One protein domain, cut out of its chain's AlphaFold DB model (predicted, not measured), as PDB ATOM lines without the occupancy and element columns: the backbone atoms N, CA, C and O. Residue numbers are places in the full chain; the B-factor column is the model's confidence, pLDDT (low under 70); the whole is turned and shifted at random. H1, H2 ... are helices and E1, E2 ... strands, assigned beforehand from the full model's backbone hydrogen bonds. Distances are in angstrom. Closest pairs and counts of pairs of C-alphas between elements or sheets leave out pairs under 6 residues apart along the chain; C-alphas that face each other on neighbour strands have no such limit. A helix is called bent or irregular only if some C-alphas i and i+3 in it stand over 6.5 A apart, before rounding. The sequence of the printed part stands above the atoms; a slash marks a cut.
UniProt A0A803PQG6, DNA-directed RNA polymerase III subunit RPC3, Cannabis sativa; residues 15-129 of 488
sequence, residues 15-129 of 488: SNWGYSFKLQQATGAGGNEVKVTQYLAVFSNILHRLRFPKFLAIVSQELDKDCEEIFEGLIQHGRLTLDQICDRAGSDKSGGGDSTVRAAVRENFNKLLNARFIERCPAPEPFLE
ATOM      1  N   SER A  15     -54.024  -2.358  18.582       48.47
ATOM      2  CA  SER A  15     -53.972  -3.331  19.674       48.47
ATOM      3  C   SER A  15     -52.784  -3.144  20.639       48.47
ATOM      4  O   SER A  15     -52.887  -3.519  21.805       48.47
ATOM      5  N   ASN A  16     -51.684  -2.505  20.237       49.62
ATOM      6  CA  ASN A  16     -50.574  -2.202  21.155       49.62
ATOM      7  C   ASN A  16     -50.725  -0.895  21.937       49.62
ATOM      8  O   ASN A  16     -50.046  -0.673  22.945       49.62
ATOM      9  N   TRP A  17     -51.579  -0.005  21.446       56.12
ATOM     10  CA  TRP A  17     -51.560   1.408  21.818       56.12
ATOM     11  C   TRP A  17     -52.804   1.830  22.570       56.12
ATOM     12  O   TRP A  17     -52.881   2.977  22.993       56.12
ATOM     13  N   GLY A  18     -53.772   0.935  22.729       53.59
ATOM     14  CA  GLY A  18     -55.033   1.267  23.350       53.59
ATOM     15  C   GLY A  18     -55.791   0.070  23.893       53.59
ATOM     16  O   GLY A  18     -55.506  -1.084  23.570       53.59
ATOM     17  N   TYR A  19     -56.770   0.390  24.726       56.34
ATOM     18  CA  TYR A  19     -57.711  -0.560  25.300       56.34
ATOM     19  C   TYR A  19     -59.089  -0.295  24.710       56.34
ATOM     20  O   TYR A  19     -59.499   0.857  24.579       56.34
ATOM     21  N   SER A  20     -59.802  -1.355  24.348       56.19
ATOM     22  CA  SER A  20     -61.251  -1.295  24.188       56.19
ATOM     23  C   SER A  20     -61.893  -1.701  25.509       56.19
ATOM     24  O   SER A  20     -61.388  -2.611  26.156       56.19
ATOM     25  N   PHE A  21     -62.972  -1.046  25.923       56.78
ATOM     26  CA  PHE A  21     -63.704  -1.371  27.154       56.78
ATOM     27  C   PHE A  21     -65.198  -1.082  26.986       56.78
ATOM     28  O   PHE A  21     -65.596  -0.338  26.083       56.78
ATOM     29  N   LYS A  22     -66.029  -1.697  27.832       60.09
ATOM     30  CA  LYS A  22     -67.490  -1.540  27.811       60.09
ATOM     31  C   LYS A  22     -67.952  -0.812  29.073       60.09
ATOM     32  O   LYS A  22     -67.579  -1.201  30.175       60.09
ATOM     33  N   LEU A  23     -68.790   0.212  28.898       55.28
ATOM     34  CA  LEU A  23     -69.542   0.841  29.990       55.28
ATOM     35  C   LEU A  23     -71.005   0.411  29.943       55.28
ATOM     36  O   LEU A  23     -71.595   0.338  28.863       55.28
ATOM     37  N   GLN A  24     -71.611   0.226  31.116       50.34
ATOM     38  CA  GLN A  24     -73.063   0.153  31.232       50.34
ATOM     39  C   GLN A  24     -73.652   1.561  31.073       50.34
ATOM     40  O   GLN A  24     -73.323   2.473  31.831       50.34
ATOM     41  N   GLN A  25     -74.515   1.752  30.075       48.25
ATOM     42  CA  GLN A  25     -75.294   2.981  29.933       48.25
ATOM     43  C   GLN A  25     -76.674   2.782  30.567       48.25
ATOM     44  O   GLN A  25     -77.254   1.702  30.453       48.25
ATOM     45  N   ALA A  26     -77.188   3.814  31.244       43.38
ATOM     46  CA  ALA A  26     -78.507   3.776  31.867       43.38
ATOM     47  C   ALA A  26     -79.590   3.424  30.834       43.38
ATOM     48  O   ALA A  26     -79.567   3.908  29.700       43.38
ATOM     49  N   THR A  27     -80.513   2.565  31.256       40.91
ATOM     50  CA  THR A  27     -81.570   1.931  30.469       40.91
ATOM     51  C   THR A  27     -82.296   2.934  29.569       40.91
ATOM     52  O   THR A  27     -82.973   3.844  30.047       40.91
ATOM     53  N   GLY A  28     -82.178   2.766  28.249       47.03
ATOM     54  CA  GLY A  28     -83.079   3.422  27.301       47.03
ATOM     55  C   GLY A  28     -84.505   2.887  27.469       47.03
ATOM     56  O   GLY A  28     -84.691   1.758  27.922       47.03
ATOM     57  N   ALA A  29     -85.509   3.678  27.079       44.50
ATOM     58  CA  ALA A  29     -86.946   3.435  27.281       44.50
ATOM     59  C   ALA A  29     -87.548   2.189  26.570       44.50
ATOM     60  O   ALA A  29     -88.739   2.158  26.282       44.50
ATOM     61  N   GLY A  30     -86.751   1.155  26.285       53.94
ATOM     62  CA  GLY A  30     -87.168  -0.096  25.650       53.94
ATOM     63  C   GLY A  30     -86.470  -1.356  26.178       53.94
ATOM     64  O   GLY A  30     -86.515  -2.376  25.506       53.94
ATOM     65  N   GLY A  31     -85.793  -1.308  27.334       52.03
ATOM     66  CA  GLY A  31     -85.311  -2.510  28.041       52.03
ATOM     67  C   GLY A  31     -84.150  -3.291  27.402       52.03
ATOM     68  O   GLY A  31     -83.670  -4.236  28.018       52.03
ATOM     69  N   ASN A  32     -83.653  -2.903  26.223       47.53
ATOM     70  CA  ASN A  32     -82.493  -3.548  25.602       47.53
ATOM     71  C   ASN A  32     -81.173  -2.901  26.052       47.53
ATOM     72  O   ASN A  32     -80.971  -1.695  25.888       47.53
ATOM     73  N   GLU A  33     -80.249  -3.719  26.567       52.69
ATOM     74  CA  GLU A  33     -78.873  -3.315  26.868       52.69
ATOM     75  C   GLU A  33     -78.112  -2.964  25.579       52.69
ATOM     76  O   GLU A  33     -77.759  -3.836  24.782       52.69
ATOM     77  N   VAL A  34     -77.807  -1.682  25.368       59.75
ATOM     78  CA  VAL A  34     -76.910  -1.259  24.285       59.75
ATOM     79  C   VAL A  34     -75.471  -1.318  24.796       59.75
ATOM     80  O   VAL A  34     -75.013  -0.428  25.511       59.75
ATOM     81  N   LYS A  35     -74.735  -2.370  24.422       61.66
ATOM     82  CA  LYS A  35     -73.296  -2.483  24.709       61.66
ATOM     83  C   LYS A  35     -72.522  -1.558  23.765       61.66
ATOM     84  O   LYS A  35     -72.435  -1.830  22.570       61.66
ATOM     85  N   VAL A  36     -71.964  -0.465  24.286       70.69
ATOM     86  CA  VAL A  36     -71.105   0.455  23.519       70.69
ATOM     87  C   VAL A  36     -69.640   0.170  23.843       70.69
ATOM     88  O   VAL A  36     -69.224   0.312  24.992       70.69
ATOM     89  N   THR A  37     -68.853  -0.190  22.829       74.38
ATOM     90  CA  THR A  37     -67.394  -0.313  22.956       74.38
ATOM     91  C   THR A  37     -66.753   1.070  22.846       74.38
ATOM     92  O   THR A  37     -66.929   1.777  21.850       74.38
ATOM     93  N   GLN A  38     -66.002   1.461  23.871       72.56
ATOM     94  CA  GLN A  38     -65.180   2.668  23.884       72.56
ATOM     95  C   GLN A  38     -63.710   2.305  23.687       72.56
ATOM     96  O   GLN A  38     -63.292   1.195  24.005       72.56
ATOM     97  N   TYR A  39     -62.929   3.249  23.161       75.19
ATOM     98  CA  TYR A  39     -61.507   3.074  22.891       75.19
ATOM     99  C   TYR A  39     -60.697   4.123  23.649       75.19
ATOM    100  O   TYR A  39     -60.981   5.315  23.556       75.19
ATOM    101  N   LEU A  40     -59.662   3.674  24.351       76.12
ATOM    102  CA  LEU A  40     -58.693   4.514  25.042       76.12
ATOM    103  C   LEU A  40     -57.338   4.401  24.347       76.12
ATOM    104  O   LEU A  40     -56.851   3.290  24.160       76.12
ATOM    105  N   ALA A  41     -56.707   5.527  24.013       76.12
ATOM    106  CA  ALA A  41     -55.324   5.556  23.545       76.12
ATOM    107  C   ALA A  41     -54.367   5.793  24.722       76.12
ATOM    108  O   ALA A  41     -54.506   6.758  25.466       76.12
ATOM    109  N   VAL A  42     -53.364   4.933  24.864       77.50
ATOM    110  CA  VAL A  42     -52.349   4.995  25.917       77.50
ATOM    111  C   VAL A  42     -51.091   5.651  25.361       77.50
ATOM    112  O   VAL A  42     -50.245   5.020  24.723       77.50
ATOM    113  N   PHE A  43     -50.960   6.952  25.613       75.88
ATOM    114  CA  PHE A  43     -49.873   7.768  25.068       75.88
ATOM    115  C   PHE A  43     -48.476   7.304  25.491       75.88
ATOM    116  O   PHE A  43     -47.540   7.419  24.704       75.88
ATOM    117  N   SER A  44     -48.311   6.772  26.706       74.25
ATOM    118  CA  SER A  44     -47.022   6.232  27.165       74.25
ATOM    119  C   SER A  44     -46.527   5.107  26.256       74.25
ATOM    120  O   SER A  44     -45.367   5.132  25.849       74.25
ATOM    121  N   ASN A  45     -47.418   4.197  25.848       79.06
ATOM    122  CA  ASN A  45     -47.079   3.127  24.915       79.06
ATOM    123  C   ASN A  45     -46.657   3.710  23.565       79.06
ATOM    124  O   ASN A  45     -45.625   3.320  23.033       79.06
ATOM    125  N   ILE A  46     -47.398   4.688  23.033       80.94
ATOM    126  CA  ILE A  46     -47.077   5.313  21.738       80.94
ATOM    127  C   ILE A  46     -45.669   5.922  21.751       80.94
ATOM    128  O   ILE A  46     -44.905   5.734  20.802       80.94
ATOM    129  N   LEU A  47     -45.291   6.597  22.841       80.88
ATOM    130  CA  LEU A  47     -43.958   7.185  22.988       80.88
ATOM    131  C   LEU A  47     -42.842   6.134  22.949       80.88
ATOM    132  O   LEU A  47     -41.742   6.431  22.486       80.88
ATOM    133  N   HIS A  48     -43.097   4.898  23.382       83.06
ATOM    134  CA  HIS A  48     -42.091   3.837  23.358       83.06
ATOM    135  C   HIS A  48     -41.655   3.420  21.951       83.06
ATOM    136  O   HIS A  48     -40.576   2.852  21.823       83.06
ATOM    137  N   ARG A  49     -42.396   3.770  20.891       82.06
ATOM    138  CA  ARG A  49     -41.989   3.506  19.496       82.06
ATOM    139  C   ARG A  49     -40.621   4.083  19.163       82.06
ATOM    140  O   ARG A  49     -39.796   3.415  18.557       82.06
ATOM    141  N   LEU A  50     -40.361   5.302  19.623       82.00
ATOM    142  CA  LEU A  50     -39.069   5.958  19.438       82.00
ATOM    143  C   LEU A  50     -37.935   5.228  20.201       82.00
ATOM    144  O   LEU A  50     -36.762   5.503  19.972       82.00
ATOM    145  N   ARG A  51     -38.262   4.330  21.151       85.44
ATOM    146  CA  ARG A  51     -37.309   3.561  21.980       85.44
ATOM    147  C   ARG A  51     -37.077   2.141  21.471       85.44
ATOM    148  O   ARG A  51     -36.227   1.455  22.026       85.44
ATOM    149  N   PHE A  52     -37.793   1.700  20.438       87.62
ATOM    150  CA  PHE A  52     -37.703   0.332  19.921       87.62
ATOM    151  C   PHE A  52     -36.277  -0.120  19.591       87.62
ATOM    152  O   PHE A  52     -35.915  -1.204  20.049       87.62
ATOM    153  N   PRO A  53     -35.422   0.700  18.948       87.44
ATOM    154  CA  PRO A  53     -34.040   0.291  18.703       87.44
ATOM    155  C   PRO A  53     -33.257   0.020  20.000       87.44
ATOM    156  O   PRO A  53     -32.442  -0.894  20.057       87.44
ATOM    157  N   LYS A  54     -33.546   0.749  21.092       86.31
ATOM    158  CA  LYS A  54     -32.943   0.461  22.406       86.31
ATOM    159  C   LYS A  54     -33.459  -0.841  23.006       86.31
ATOM    160  O   LYS A  54     -32.698  -1.532  23.671       86.31
ATOM    161  N   PHE A  55     -34.744  -1.141  22.839       90.88
ATOM    162  CA  PHE A  55     -35.328  -2.370  23.373       90.88
ATOM    163  C   PHE A  55     -34.750  -3.595  22.666       90.88
ATOM    164  O   PHE A  55     -34.342  -4.529  23.345       90.88
ATOM    165  N   LEU A  56     -34.614  -3.538  21.338       89.75
ATOM    166  CA  LEU A  56     -33.918  -4.563  20.555       89.75
ATOM    167  C   LEU A  56     -32.481  -4.754  21.049       89.75
ATOM    168  O   LEU A  56     -32.088  -5.870  21.372       89.75
ATOM    169  N   ALA A  57     -31.737  -3.658  21.234       90.25
ATOM    170  CA  ALA A  57     -30.376  -3.723  21.763       90.25
ATOM    171  C   ALA A  57     -30.298  -4.348  23.171       90.25
ATOM    172  O   ALA A  57     -29.346  -5.068  23.449       90.25
ATOM    173  N   ILE A  58     -31.281  -4.103  24.049       91.06
ATOM    174  CA  ILE A  58     -31.355  -4.743  25.375       91.06
ATOM    175  C   ILE A  58     -31.577  -6.250  25.240       91.06
ATOM    176  O   ILE A  58     -30.856  -7.015  25.872       91.06
ATOM    177  N   VAL A  59     -32.532  -6.682  24.408       93.12
ATOM    178  CA  VAL A  59     -32.805  -8.116  24.198       93.12
ATOM    179  C   VAL A  59     -31.569  -8.813  23.635       93.12
ATOM    180  O   VAL A  59     -31.173  -9.852  24.153       93.12
ATOM    181  N   SER A  60     -30.920  -8.200  22.646       91.56
ATOM    182  CA  SER A  60     -29.697  -8.715  22.023       91.56
ATOM    183  C   SER A  60     -28.531  -8.838  23.017       91.56
ATOM    184  O   SER A  60     -27.743  -9.773  22.937       91.56
ATOM    185  N   GLN A  61     -28.414  -7.897  23.967       90.81
ATOM    186  CA  GLN A  61     -27.338  -7.872  24.969       90.81
ATOM    187  C   GLN A  61     -27.579  -8.813  26.154       90.81
ATOM    188  O   GLN A  61     -26.618  -9.364  26.682       90.81
ATOM    189  N   GLU A  62     -28.825  -8.948  26.616       90.00
ATOM    190  CA  GLU A  62     -29.159  -9.747  27.804       90.00
ATOM    191  C   GLU A  62     -29.501 -11.208  27.483       90.00
ATOM    192  O   GLU A  62     -29.362 -12.065  28.355       90.00
ATOM    193  N   LEU A  63     -29.962 -11.493  26.262       90.62
ATOM    194  CA  LEU A  63     -30.341 -12.830  25.812       90.62
ATOM    195  C   LEU A  63     -29.496 -13.234  24.595       90.62
ATOM    196  O   LEU A  63     -28.285 -13.398  24.707       90.62
ATOM    197  N   ASP A  64     -30.127 -13.431  23.442       89.50
ATOM    198  CA  ASP A  64     -29.487 -13.848  22.202       89.50
ATOM    199  C   ASP A  64     -30.169 -13.196  20.987       89.50
ATOM    200  O   ASP A  64     -31.223 -12.554  21.085       89.50
ATOM    201  N   LYS A  65     -29.539 -13.339  19.817       89.38
ATOM    202  CA  LYS A  65     -30.032 -12.745  18.571       89.38
ATOM    203  C   LYS A  65     -31.326 -13.392  18.069       89.38
ATOM    204  O   LYS A  65     -32.170 -12.702  17.510       89.38
ATOM    205  N   ASP A  66     -31.527 -14.683  18.322       89.06
ATOM    206  CA  ASP A  66     -32.782 -15.351  17.970       89.06
ATOM    207  C   ASP A  66     -33.965 -14.816  18.819       89.06
ATOM    208  O   ASP A  66     -35.086 -14.689  18.323       89.06
ATOM    209  N   CYS A  67     -33.741 -14.442  20.090       92.44
ATOM    210  CA  CYS A  67     -34.735 -13.740  20.912       92.44
ATOM    211  C   CYS A  67     -35.042 -12.334  20.373       92.44
ATOM    212  O   CYS A  67     -36.195 -11.899  20.436       92.44
ATOM    213  N   GLU A  68     -34.037 -11.624  19.849       91.44
ATOM    214  CA  GLU A  68     -34.208 -10.304  19.227       91.44
ATOM    215  C   GLU A  68     -35.156 -10.374  18.018       91.44
ATOM    216  O   GLU A  68     -36.055  -9.544  17.916       91.44
ATOM    217  N   GLU A  69     -35.037 -11.399  17.167       88.56
ATOM    218  CA  GLU A  69     -35.909 -11.606  15.997       88.56
ATOM    219  C   GLU A  69     -37.379 -11.847  16.394       88.56
ATOM    220  O   GLU A  69     -38.303 -11.233  15.845       88.56
ATOM    221  N   ILE A  70     -37.617 -12.701  17.398       91.06
ATOM    222  CA  ILE A  70     -38.964 -12.946  17.944       91.06
ATOM    223  C   ILE A  70     -39.546 -11.650  18.522       91.06
ATOM    224  O   ILE A  70     -40.712 -11.307  18.288       91.06
ATOM    225  N   PHE A  71     -38.730 -10.915  19.278       92.19
ATOM    226  CA  PHE A  71     -39.120  -9.646  19.872       92.19
ATOM    227  C   PHE A  71     -39.437  -8.586  18.810       92.19
ATOM    228  O   PHE A  71     -40.438  -7.873  18.938       92.19
ATOM    229  N   GLU A  72     -38.641  -8.512  17.741       90.00
ATOM    230  CA  GLU A  72     -38.873  -7.627  16.602       90.00
ATOM    231  C   GLU A  72     -40.254  -7.884  15.983       90.00
ATOM    232  O   GLU A  72     -41.022  -6.952  15.718       90.00
ATOM    233  N   GLY A  73     -40.631  -9.156  15.832       86.38
ATOM    234  CA  GLY A  73     -41.958  -9.497  15.338       86.38
ATOM    235  C   GLY A  73     -43.091  -9.013  16.237       86.38
ATOM    236  O   GLY A  73     -44.089  -8.467  15.751       86.38
ATOM    237  N   LEU A  74     -42.918  -9.108  17.554       89.44
ATOM    238  CA  LEU A  74     -43.897  -8.603  18.514       89.44
ATOM    239  C   LEU A  74     -44.011  -7.073  18.499       89.44
ATOM    240  O   LEU A  74     -45.122  -6.557  18.578       89.44
ATOM    241  N   ILE A  75     -42.922  -6.314  18.353       88.25
ATOM    242  CA  ILE A  75     -43.017  -4.841  18.268       88.25
ATOM    243  C   ILE A  75     -43.610  -4.356  16.935       88.25
ATOM    244  O   ILE A  75     -44.263  -3.308  16.909       88.25
ATOM    245  N   GLN A  76     -43.419  -5.109  15.845       84.38
ATOM    246  CA  GLN A  76     -43.946  -4.779  14.518       84.38
ATOM    247  C   GLN A  76     -45.454  -5.051  14.396       84.38
ATOM    248  O   GLN A  76     -46.179  -4.208  13.864       84.38
ATOM    249  N   HIS A  77     -45.932  -6.196  14.899       81.50
ATOM    250  CA  HIS A  77     -47.333  -6.636  14.757       81.50
ATOM    251  C   HIS A  77     -48.181  -6.450  16.019       81.50
ATOM    252  O   HIS A  77     -49.411  -6.446  15.977       81.50
ATOM    253  N   GLY A  78     -47.524  -6.280  17.156       82.88
ATOM    254  CA  GLY A  78     -48.112  -5.924  18.430       82.88
ATOM    255  C   GLY A  78     -48.627  -7.070  19.280       82.88
ATOM    256  O   GLY A  78     -48.080  -7.313  20.355       82.88
ATOM    257  N   ARG A  79     -49.673  -7.758  18.817       86.19
ATOM    258  CA  ARG A  79     -50.244  -8.918  19.514       86.19
ATOM    259  C   ARG A  79     -50.169 -10.136  18.615       86.19
ATOM    260  O   ARG A  79     -50.738 -10.104  17.527       86.19
ATOM    261  N   LEU A  80     -49.499 -11.185  19.074       87.94
ATOM    262  CA  LEU A  80     -49.351 -12.434  18.326       87.94
ATOM    263  C   LEU A  80     -49.666 -13.636  19.219       87.94
ATOM    264  O   LEU A  80     -49.411 -13.605  20.424       87.94
ATOM    265  N   THR A  81     -50.213 -14.700  18.635       89.75
ATOM    266  CA  THR A  81     -50.277 -16.017  19.286       89.75
ATOM    267  C   THR A  81     -48.921 -16.716  19.201       89.75
ATOM    268  O   THR A  81     -48.090 -16.376  18.357       89.75
ATOM    269  N   LEU A  82     -48.691 -17.726  20.046       88.12
ATOM    270  CA  LEU A  82     -47.460 -18.522  19.969       88.12
ATOM    271  C   LEU A  82     -47.310 -19.215  18.604       88.12
ATOM    272  O   LEU A  82     -46.202 -19.288  18.081       88.12
ATOM    273  N   ASP A  83     -48.414 -19.663  18.006       87.25
ATOM    274  CA  ASP A  83     -48.402 -20.281  16.676       87.25
ATOM    275  C   ASP A  83     -48.007 -19.268  15.593       87.25
ATOM    276  O   ASP A  83     -47.132 -19.556  14.785       87.25
ATOM    277  N   GLN A  84     -48.535 -18.038  15.642       88.56
ATOM    278  CA  GLN A  84     -48.156 -16.973  14.703       88.56
ATOM    279  C   GLN A  84     -46.676 -16.581  14.818       88.56
ATOM    280  O   GLN A  84     -46.042 -16.261  13.813       88.56
ATOM    281  N   ILE A  85     -46.123 -16.595  16.035       89.19
ATOM    282  CA  ILE A  85     -44.690 -16.362  16.265       89.19
ATOM    283  C   ILE A  85     -43.867 -17.495  15.636       89.19
ATOM    284  O   ILE A  85     -42.889 -17.227  14.940       89.19
ATOM    285  N   CYS A  86     -44.280 -18.748  15.844       86.88
ATOM    286  CA  CYS A  86     -43.637 -19.919  15.250       86.88
ATOM    287  C   CYS A  86     -43.660 -19.879  13.716       86.88
ATOM    288  O   CYS A  86     -42.627 -20.096  13.087       86.88
ATOM    289  N   ASP A  87     -44.812 -19.568  13.121       86.12
ATOM    290  CA  ASP A  87     -44.990 -19.534  11.668       86.12
ATOM    291  C   ASP A  87     -44.112 -18.466  11.010       86.12
ATOM    292  O   ASP A  87     -43.503 -18.714   9.969       86.12
ATOM    293  N   ARG A  88     -43.977 -17.299  11.654       84.06
ATOM    294  CA  ARG A  88     -43.094 -16.225  11.186       84.06
ATOM    295  C   ARG A  88     -41.618 -16.627  11.230       84.06
ATOM    296  O   ARG A  88     -40.872 -16.311  10.316       84.06
ATOM    297  N   ALA A  89     -41.188 -17.316  12.281       77.56
ATOM    298  CA  ALA A  89     -39.803 -17.770  12.381       77.56
ATOM    299  C   ALA A  89     -39.484 -18.924  11.406       77.56
ATOM    300  O   ALA A  89     -38.335 -19.099  11.002       77.56
ATOM    301  N   GLY A  90     -40.498 -19.709  11.019       66.88
ATOM    302  CA  GLY A  90     -40.377 -20.789  10.039       66.88
ATOM    303  C   GLY A  90     -40.285 -20.311   8.586       66.88
ATOM    304  O   GLY A  90     -39.592 -20.946   7.791       66.88
ATOM    305  N   SER A  91     -40.918 -19.184   8.229       64.81
ATOM    306  CA  SER A  91     -40.895 -18.666   6.850       64.81
ATOM    307  C   SER A  91     -39.514 -18.198   6.382       64.81
ATOM    308  O   SER A  91     -39.249 -18.217   5.181       64.81
ATOM    309  N   ASP A  92     -38.627 -17.834   7.312       58.97
ATOM    310  CA  ASP A  92     -37.302 -17.281   7.001       58.97
ATOM    311  C   ASP A  92     -36.196 -18.357   6.919       58.97
ATOM    312  O   ASP A  92     -35.124 -18.110   6.367       58.97
ATOM    313  N   LYS A  93     -36.443 -19.579   7.425       58.53
ATOM    314  CA  LYS A  93     -35.450 -20.672   7.517       58.53
ATOM    315  C   LYS A  93     -35.881 -21.889   6.680       58.53
ATOM    316  O   LYS A  93     -36.207 -22.946   7.213       58.53
ATOM    317  N   SER A  94     -35.831 -21.778   5.350       50.12
ATOM    318  CA  SER A  94     -36.293 -22.798   4.382       50.12
ATOM    319  C   SER A  94     -35.428 -24.077   4.260       50.12
ATOM    320  O   SER A  94     -35.357 -24.665   3.182       50.12
ATOM    321  N   GLY A  95     -34.736 -24.516   5.318       51.41
ATOM    322  CA  GLY A  95     -33.779 -25.637   5.243       51.41
ATOM    323  C   GLY A  95     -33.708 -26.581   6.449       51.41
ATOM    324  O   GLY A  95     -32.959 -27.552   6.396       51.41
ATOM    325  N   GLY A  96     -34.462 -26.330   7.526       51.22
ATOM    326  CA  GLY A  96     -34.499 -27.180   8.724       51.22
ATOM    327  C   GLY A  96     -35.864 -27.840   8.910       51.22
ATOM    328  O   GLY A  96     -36.880 -27.257   8.547       51.22
ATOM    329  N   GLY A  97     -35.904 -29.051   9.477       61.75
ATOM    330  CA  GLY A  97     -37.167 -29.725   9.792       61.75
ATOM    331  C   GLY A  97     -38.069 -28.837  10.656       61.75
ATOM    332  O   GLY A  97     -37.649 -28.389  11.725       61.75
ATOM    333  N   ASP A  98     -39.297 -28.594  10.189       68.31
ATOM    334  CA  ASP A  98     -40.290 -27.669  10.769       68.31
ATOM    335  C   ASP A  98     -40.478 -27.853  12.292       68.31
ATOM    336  O   ASP A  98     -40.585 -26.894  13.057       68.31
ATOM    337  N   SER A  99     -40.388 -29.095  12.778       76.50
ATOM    338  CA  SER A  99     -40.504 -29.420  14.204       76.50
ATOM    339  C   SER A  99     -39.332 -28.925  15.064       76.50
ATOM    340  O   SER A  99     -39.555 -28.463  16.184       76.50
ATOM    341  N   THR A 100     -38.093 -28.987  14.569       82.19
ATOM    342  CA  THR A 100     -36.897 -28.538  15.304       82.19
ATOM    343  C   THR A 100     -36.845 -27.016  15.388       82.19
ATOM    344  O   THR A 100     -36.544 -26.469  16.447       82.19
ATOM    345  N   VAL A 101     -37.205 -26.327  14.300       81.44
ATOM    346  CA  VAL A 101     -37.280 -24.858  14.267       81.44
ATOM    347  C   VAL A 101     -38.346 -24.363  15.244       81.44
ATOM    348  O   VAL A 101     -38.064 -23.507  16.081       81.44
ATOM    349  N   ARG A 102     -39.542 -24.966  15.231       85.62
ATOM    350  CA  ARG A 102     -40.613 -24.636  16.186       85.62
ATOM    351  C   ARG A 102     -40.214 -24.880  17.645       85.62
ATOM    352  O   ARG A 102     -40.597 -24.098  18.516       85.62
ATOM    353  N   ALA A 103     -39.443 -25.930  17.930       86.81
ATOM    354  CA  ALA A 103     -38.939 -26.197  19.278       86.81
ATOM    355  C   ALA A 103     -37.964 -25.107  19.758       86.81
ATOM    356  O   ALA A 103     -38.133 -24.592  20.863       86.81
ATOM    357  N   ALA A 104     -37.013 -24.700  18.910       88.88
ATOM    358  CA  ALA A 104     -36.061 -23.631  19.220       88.88
ATOM    359  C   ALA A 104     -36.759 -22.275  19.439       88.88
ATOM    360  O   ALA A 104     -36.473 -21.565  20.401       88.88
ATOM    361  N   VAL A 105     -37.746 -21.942  18.599       89.44
ATOM    362  CA  VAL A 105     -38.549 -20.716  18.753       89.44
ATOM    363  C   VAL A 105     -39.302 -20.718  20.081       89.44
ATOM    364  O   VAL A 105     -39.333 -19.703  20.773       89.44
ATOM    365  N   ARG A 106     -39.867 -21.863  20.482       90.81
ATOM    366  CA  ARG A 106     -40.554 -22.005  21.772       90.81
ATOM    367  C   ARG A 106     -39.600 -21.858  22.959       90.81
ATOM    368  O   ARG A 106     -39.986 -21.272  23.967       90.81
ATOM    369  N   GLU A 107     -38.375 -22.364  22.857       91.94
ATOM    370  CA  GLU A 107     -37.351 -22.179  23.887       91.94
ATOM    371  C   GLU A 107     -36.990 -20.697  24.054       91.94
ATOM    372  O   GLU A 107     -37.065 -20.166  25.163       91.94
ATOM    373  N   ASN A 108     -36.694 -20.002  22.955       92.81
ATOM    374  CA  ASN A 108     -36.355 -18.575  22.972       92.81
ATOM    375  C   ASN A 108     -37.532 -17.706  23.436       92.81
ATOM    376  O   ASN A 108     -37.367 -16.770  24.218       92.81
ATOM    377  N   PHE A 109     -38.752 -18.075  23.055       93.25
ATOM    378  CA  PHE A 109     -39.967 -17.479  23.590       93.25
ATOM    379  C   PHE A 109     -40.073 -17.640  25.120       93.25
ATOM    380  O   PHE A 109     -40.376 -16.677  25.826       93.25
ATOM    381  N   ASN A 110     -39.767 -18.823  25.661       92.19
ATOM    382  CA  ASN A 110     -39.748 -19.036  27.110       92.19
ATOM    383  C   ASN A 110     -38.631 -18.234  27.800       92.19
ATOM    384  O   ASN A 110     -38.853 -17.730  28.899       92.19
ATOM    385  N   LYS A 111     -37.462 -18.049  27.167       93.44
ATOM    386  CA  LYS A 111     -36.411 -17.151  27.687       93.44
ATOM    387  C   LYS A 111     -36.927 -15.714  27.813       93.44
ATOM    388  O   LYS A 111     -36.785 -15.114  28.877       93.44
ATOM    389  N   LEU A 112     -37.591 -15.194  26.775       92.75
ATOM    390  CA  LEU A 112     -38.212 -13.862  26.786       92.75
ATOM    391  C   LEU A 112     -39.279 -13.726  27.886       92.75
ATOM    392  O   LEU A 112     -39.364 -12.676  28.529       92.75
ATOM    393  N   LEU A 113     -40.081 -14.773  28.117       91.19
ATOM    394  CA  LEU A 113     -41.072 -14.801  29.199       91.19
ATOM    395  C   LEU A 113     -40.432 -14.792  30.582       91.19
ATOM    396  O   LEU A 113     -40.825 -13.999  31.436       91.19
ATOM    397  N   ASN A 114     -39.436 -15.649  30.797       89.31
ATOM    398  CA  ASN A 114     -38.735 -15.762  32.073       89.31
ATOM    399  C   ASN A 114     -37.994 -14.460  32.417       89.31
ATOM    400  O   ASN A 114     -37.984 -14.044  33.574       89.31
ATOM    401  N   ALA A 115     -37.454 -13.772  31.405       89.25
ATOM    402  CA  ALA A 115     -36.865 -12.439  31.528       89.25
ATOM    403  C   ALA A 115     -37.907 -11.305  31.650       89.25
ATOM    404  O   ALA A 115     -37.537 -10.143  31.796       89.25
ATOM    405  N   ARG A 116     -39.210 -11.619  31.600       90.38
ATOM    406  CA  ARG A 116     -40.345 -10.678  31.663       90.38
ATOM    407  C   ARG A 116     -40.371  -9.619  30.557       90.38
ATOM    408  O   ARG A 116     -41.059  -8.610  30.707       90.38
ATOM    409  N   PHE A 117     -39.684  -9.838  29.435       91.62
ATOM    410  CA  PHE A 117     -39.717  -8.921  28.287       91.62
ATOM    411  C   PHE A 117     -41.022  -8.996  27.496       91.62
ATOM    412  O   PHE A 117     -41.409  -8.037  26.822       91.62
ATOM    413  N   ILE A 118     -41.724 -10.120  27.606       92.31
ATOM    414  CA  ILE A 118     -43.036 -10.335  27.008       92.31
ATOM    415  C   ILE A 118     -44.034 -10.762  28.082       92.31
ATOM    416  O   ILE A 118     -43.666 -11.317  29.116       92.31
ATOM    417  N   GLU A 119     -45.302 -10.459  27.846       89.12
ATOM    418  CA  GLU A 119     -46.402 -10.720  28.771       89.12
ATOM    419  C   GLU A 119     -47.671 -11.093  28.007       89.12
ATOM    420  O   GLU A 119     -47.832 -10.764  26.823       89.12
ATOM    421  N   ARG A 120     -48.602 -11.762  28.690       88.19
ATOM    422  CA  ARG A 120     -49.938 -11.991  28.137       88.19
ATOM    423  C   ARG A 120     -50.652 -10.671  27.903       88.19
ATOM    424  O   ARG A 120     -50.551  -9.728  28.690       88.19
ATOM    425  N   CYS A 121     -51.414 -10.620  26.820       83.25
ATOM    426  CA  CYS A 121     -52.270  -9.484  26.545       83.25
ATOM    427  C   CYS A 121     -53.350  -9.352  27.629       83.25
ATOM    428  O   CYS A 121     -53.939 -10.358  28.025       83.25
ATOM    429  N   PRO A 122     -53.651  -8.117  28.059       75.62
ATOM    430  CA  PRO A 122     -54.834  -7.811  28.851       75.62
ATOM    431  C   PRO A 122     -56.114  -8.344  28.207       75.62
ATOM    432  O   PRO A 122     -56.220  -8.370  26.973       75.62
ATOM    433  N   ALA A 123     -57.075  -8.743  29.044       67.06
ATOM    434  CA  ALA A 123     -58.345  -9.298  28.603       67.06
ATOM    435  C   ALA A 123     -59.037  -8.344  27.608       67.06
ATOM    436  O   ALA A 123     -59.059  -7.124  27.825       67.06
ATOM    437  N   PRO A 124     -59.575  -8.860  26.489       60.34
ATOM    438  CA  PRO A 124     -60.298  -8.034  25.539       60.34
ATOM    439  C   PRO A 124     -61.590  -7.518  26.183       60.34
ATOM    440  O   PRO A 124     -62.410  -8.301  26.646       60.34
ATOM    441  N   GLU A 125     -61.775  -6.195  26.173       61.97
ATOM    442  CA  GLU A 125     -62.997  -5.516  26.629       61.97
ATOM    443  C   GLU A 125     -63.363  -5.737  28.113       61.97
ATOM    444  O   GLU A 125     -64.439  -6.268  28.397       61.97
ATOM    445  N   PRO A 126     -62.539  -5.277  29.080       58.19
ATOM    446  CA  PRO A 126     -62.941  -5.266  30.484       58.19
ATOM    447  C   PRO A 126     -64.251  -4.490  30.668       58.19
ATOM    448  O   PRO A 126     -64.471  -3.428  30.067       58.19
ATOM    449  N   PHE A 127     -65.127  -5.031  31.509       60.03
ATOM    450  CA  PHE A 127     -66.338  -4.353  31.950       60.03
ATOM    451  C   PHE A 127     -65.997  -3.434  33.122       60.03
ATOM    452  O   PHE A 127     -65.373  -3.872  34.087       60.03
ATOM    453  N   LEU A 128     -66.393  -2.163  33.037       60.72
ATOM    454  CA  LEU A 128     -66.241  -1.217  34.137       60.72
ATOM    455  C   LEU A 128     -67.599  -0.871  34.733       60.72
ATOM    456  O   LEU A 128     -68.457  -0.302  34.053       60.72
ATOM    457  N   GLU A 129     -67.762  -1.170  36.020       54.44
ATOM    458  CA  GLU A 129     -68.888  -0.666  36.798       54.44
ATOM    459  C   GLU A 129     -68.770   0.860  36.969       54.44
ATOM    460  O   GLU A 129     -67.669   1.382  37.195       54.44
TER     461      GLU A 129
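Overview. This is residues 15 to 129 of the 488 residues of the protein "DNA-directed RNA polymerase III subunit RPC3" of Cannabis sativa (UniProt A0A803PQG6). A small head of helices has a long two-stranded arm: H2, H3 and H4 pack on one another at steep angles, H1b folds back against H2, and the antiparallel hairpin of E1 and E2 reaches far out from the head, with H1a as the bridge. Residues 27 to 32, in the hairpin's loop, stick out, and after E3 the last printed residues run back toward the arm, where residues 127 to 128 pair with residues 22 to 23 of E1, parallel. The printed part has 115 residues with four named helices and three named strands, in the order E1, E2, H1, H2, H3, H4, E3, and its class is mostly helix. It is loose, with a radius of gyration of the C-alphas of 19.0 A and spans of 64 by 31 by 22 A, the arm making much of the length.

Along the chain. E1, residues 18 to 23, begins with C-alpha 18 at (-55.033, 1.267, 23.350) and is 16.0 A long. E2, residues 36 to 41, is 16.6 A long. H1, residues 43 to 62, was assigned as one helix by its hydrogen bonds but is bent, with C-alphas 50 and 53 7.6 A apart; its arms are H1a, residues 43 to 50, 12.3 A, and H1b, residues 53 to 62, 14.4 A. H2, residues 65 to 77, is 18.7 A long, and H3, residues 82 to 91, is 14.7 A. H4, residues 98 to 114, is 24.5 A long and ends with C-alpha 114 at (-38.735, -15.762, 32.073). E3, residues 118 to 120, is 7.2 A long and ends with C-alpha 120 at (-49.938, -11.991, 28.137).

Arrangement. E1 and E2 form a hairpin, antiparallel at 149 degrees, with N 19 and O 40 3.0 A apart and N 40 and O 19 2.8 A apart. H1a and H1b are about perpendicular, at 77 degrees. The hub is H2. H1b and H2 touch as a helical hairpin, at a shallow tilt of 31 degrees, opposite ways; their closest C-alphas, Ser 60 and Glu 68, are 5.5 A apart. H2 touches H3 with residues 70 to 73 alone, at a steep tilt of 68 degrees, only just short of about perpendicular; their closest C-alphas are Ile 70 and Ile 85, 6.9 A. Residues 66 to 70 of H2 touch residues 105 to 112 of H4, about perpendicular at 82 degrees, closest at the C-alphas of Cys 67 and Asn 108, 5.5 A. H3 and H4 touch at a steep tilt of 51 degrees, closest at the C-alphas of Cys 86 and Arg 102, 5.7 A. E3 pairs with no named strand. Each O i to N i+4 pair is within hydrogen-bond range in H1b, H2, H3 and H4, but 2 of 4 in H1a.

Size, cuts and confidence. The two C-alphas farthest apart, Ala 29 and Gly 95, are 64.5 A apart. The printed part has no cut, and its long link is E1 to E2, 12 residues. The mean pLDDT of the printed part is 76.3, with residues 15 to 35, 90 to 98 and 123 to 129 under 70.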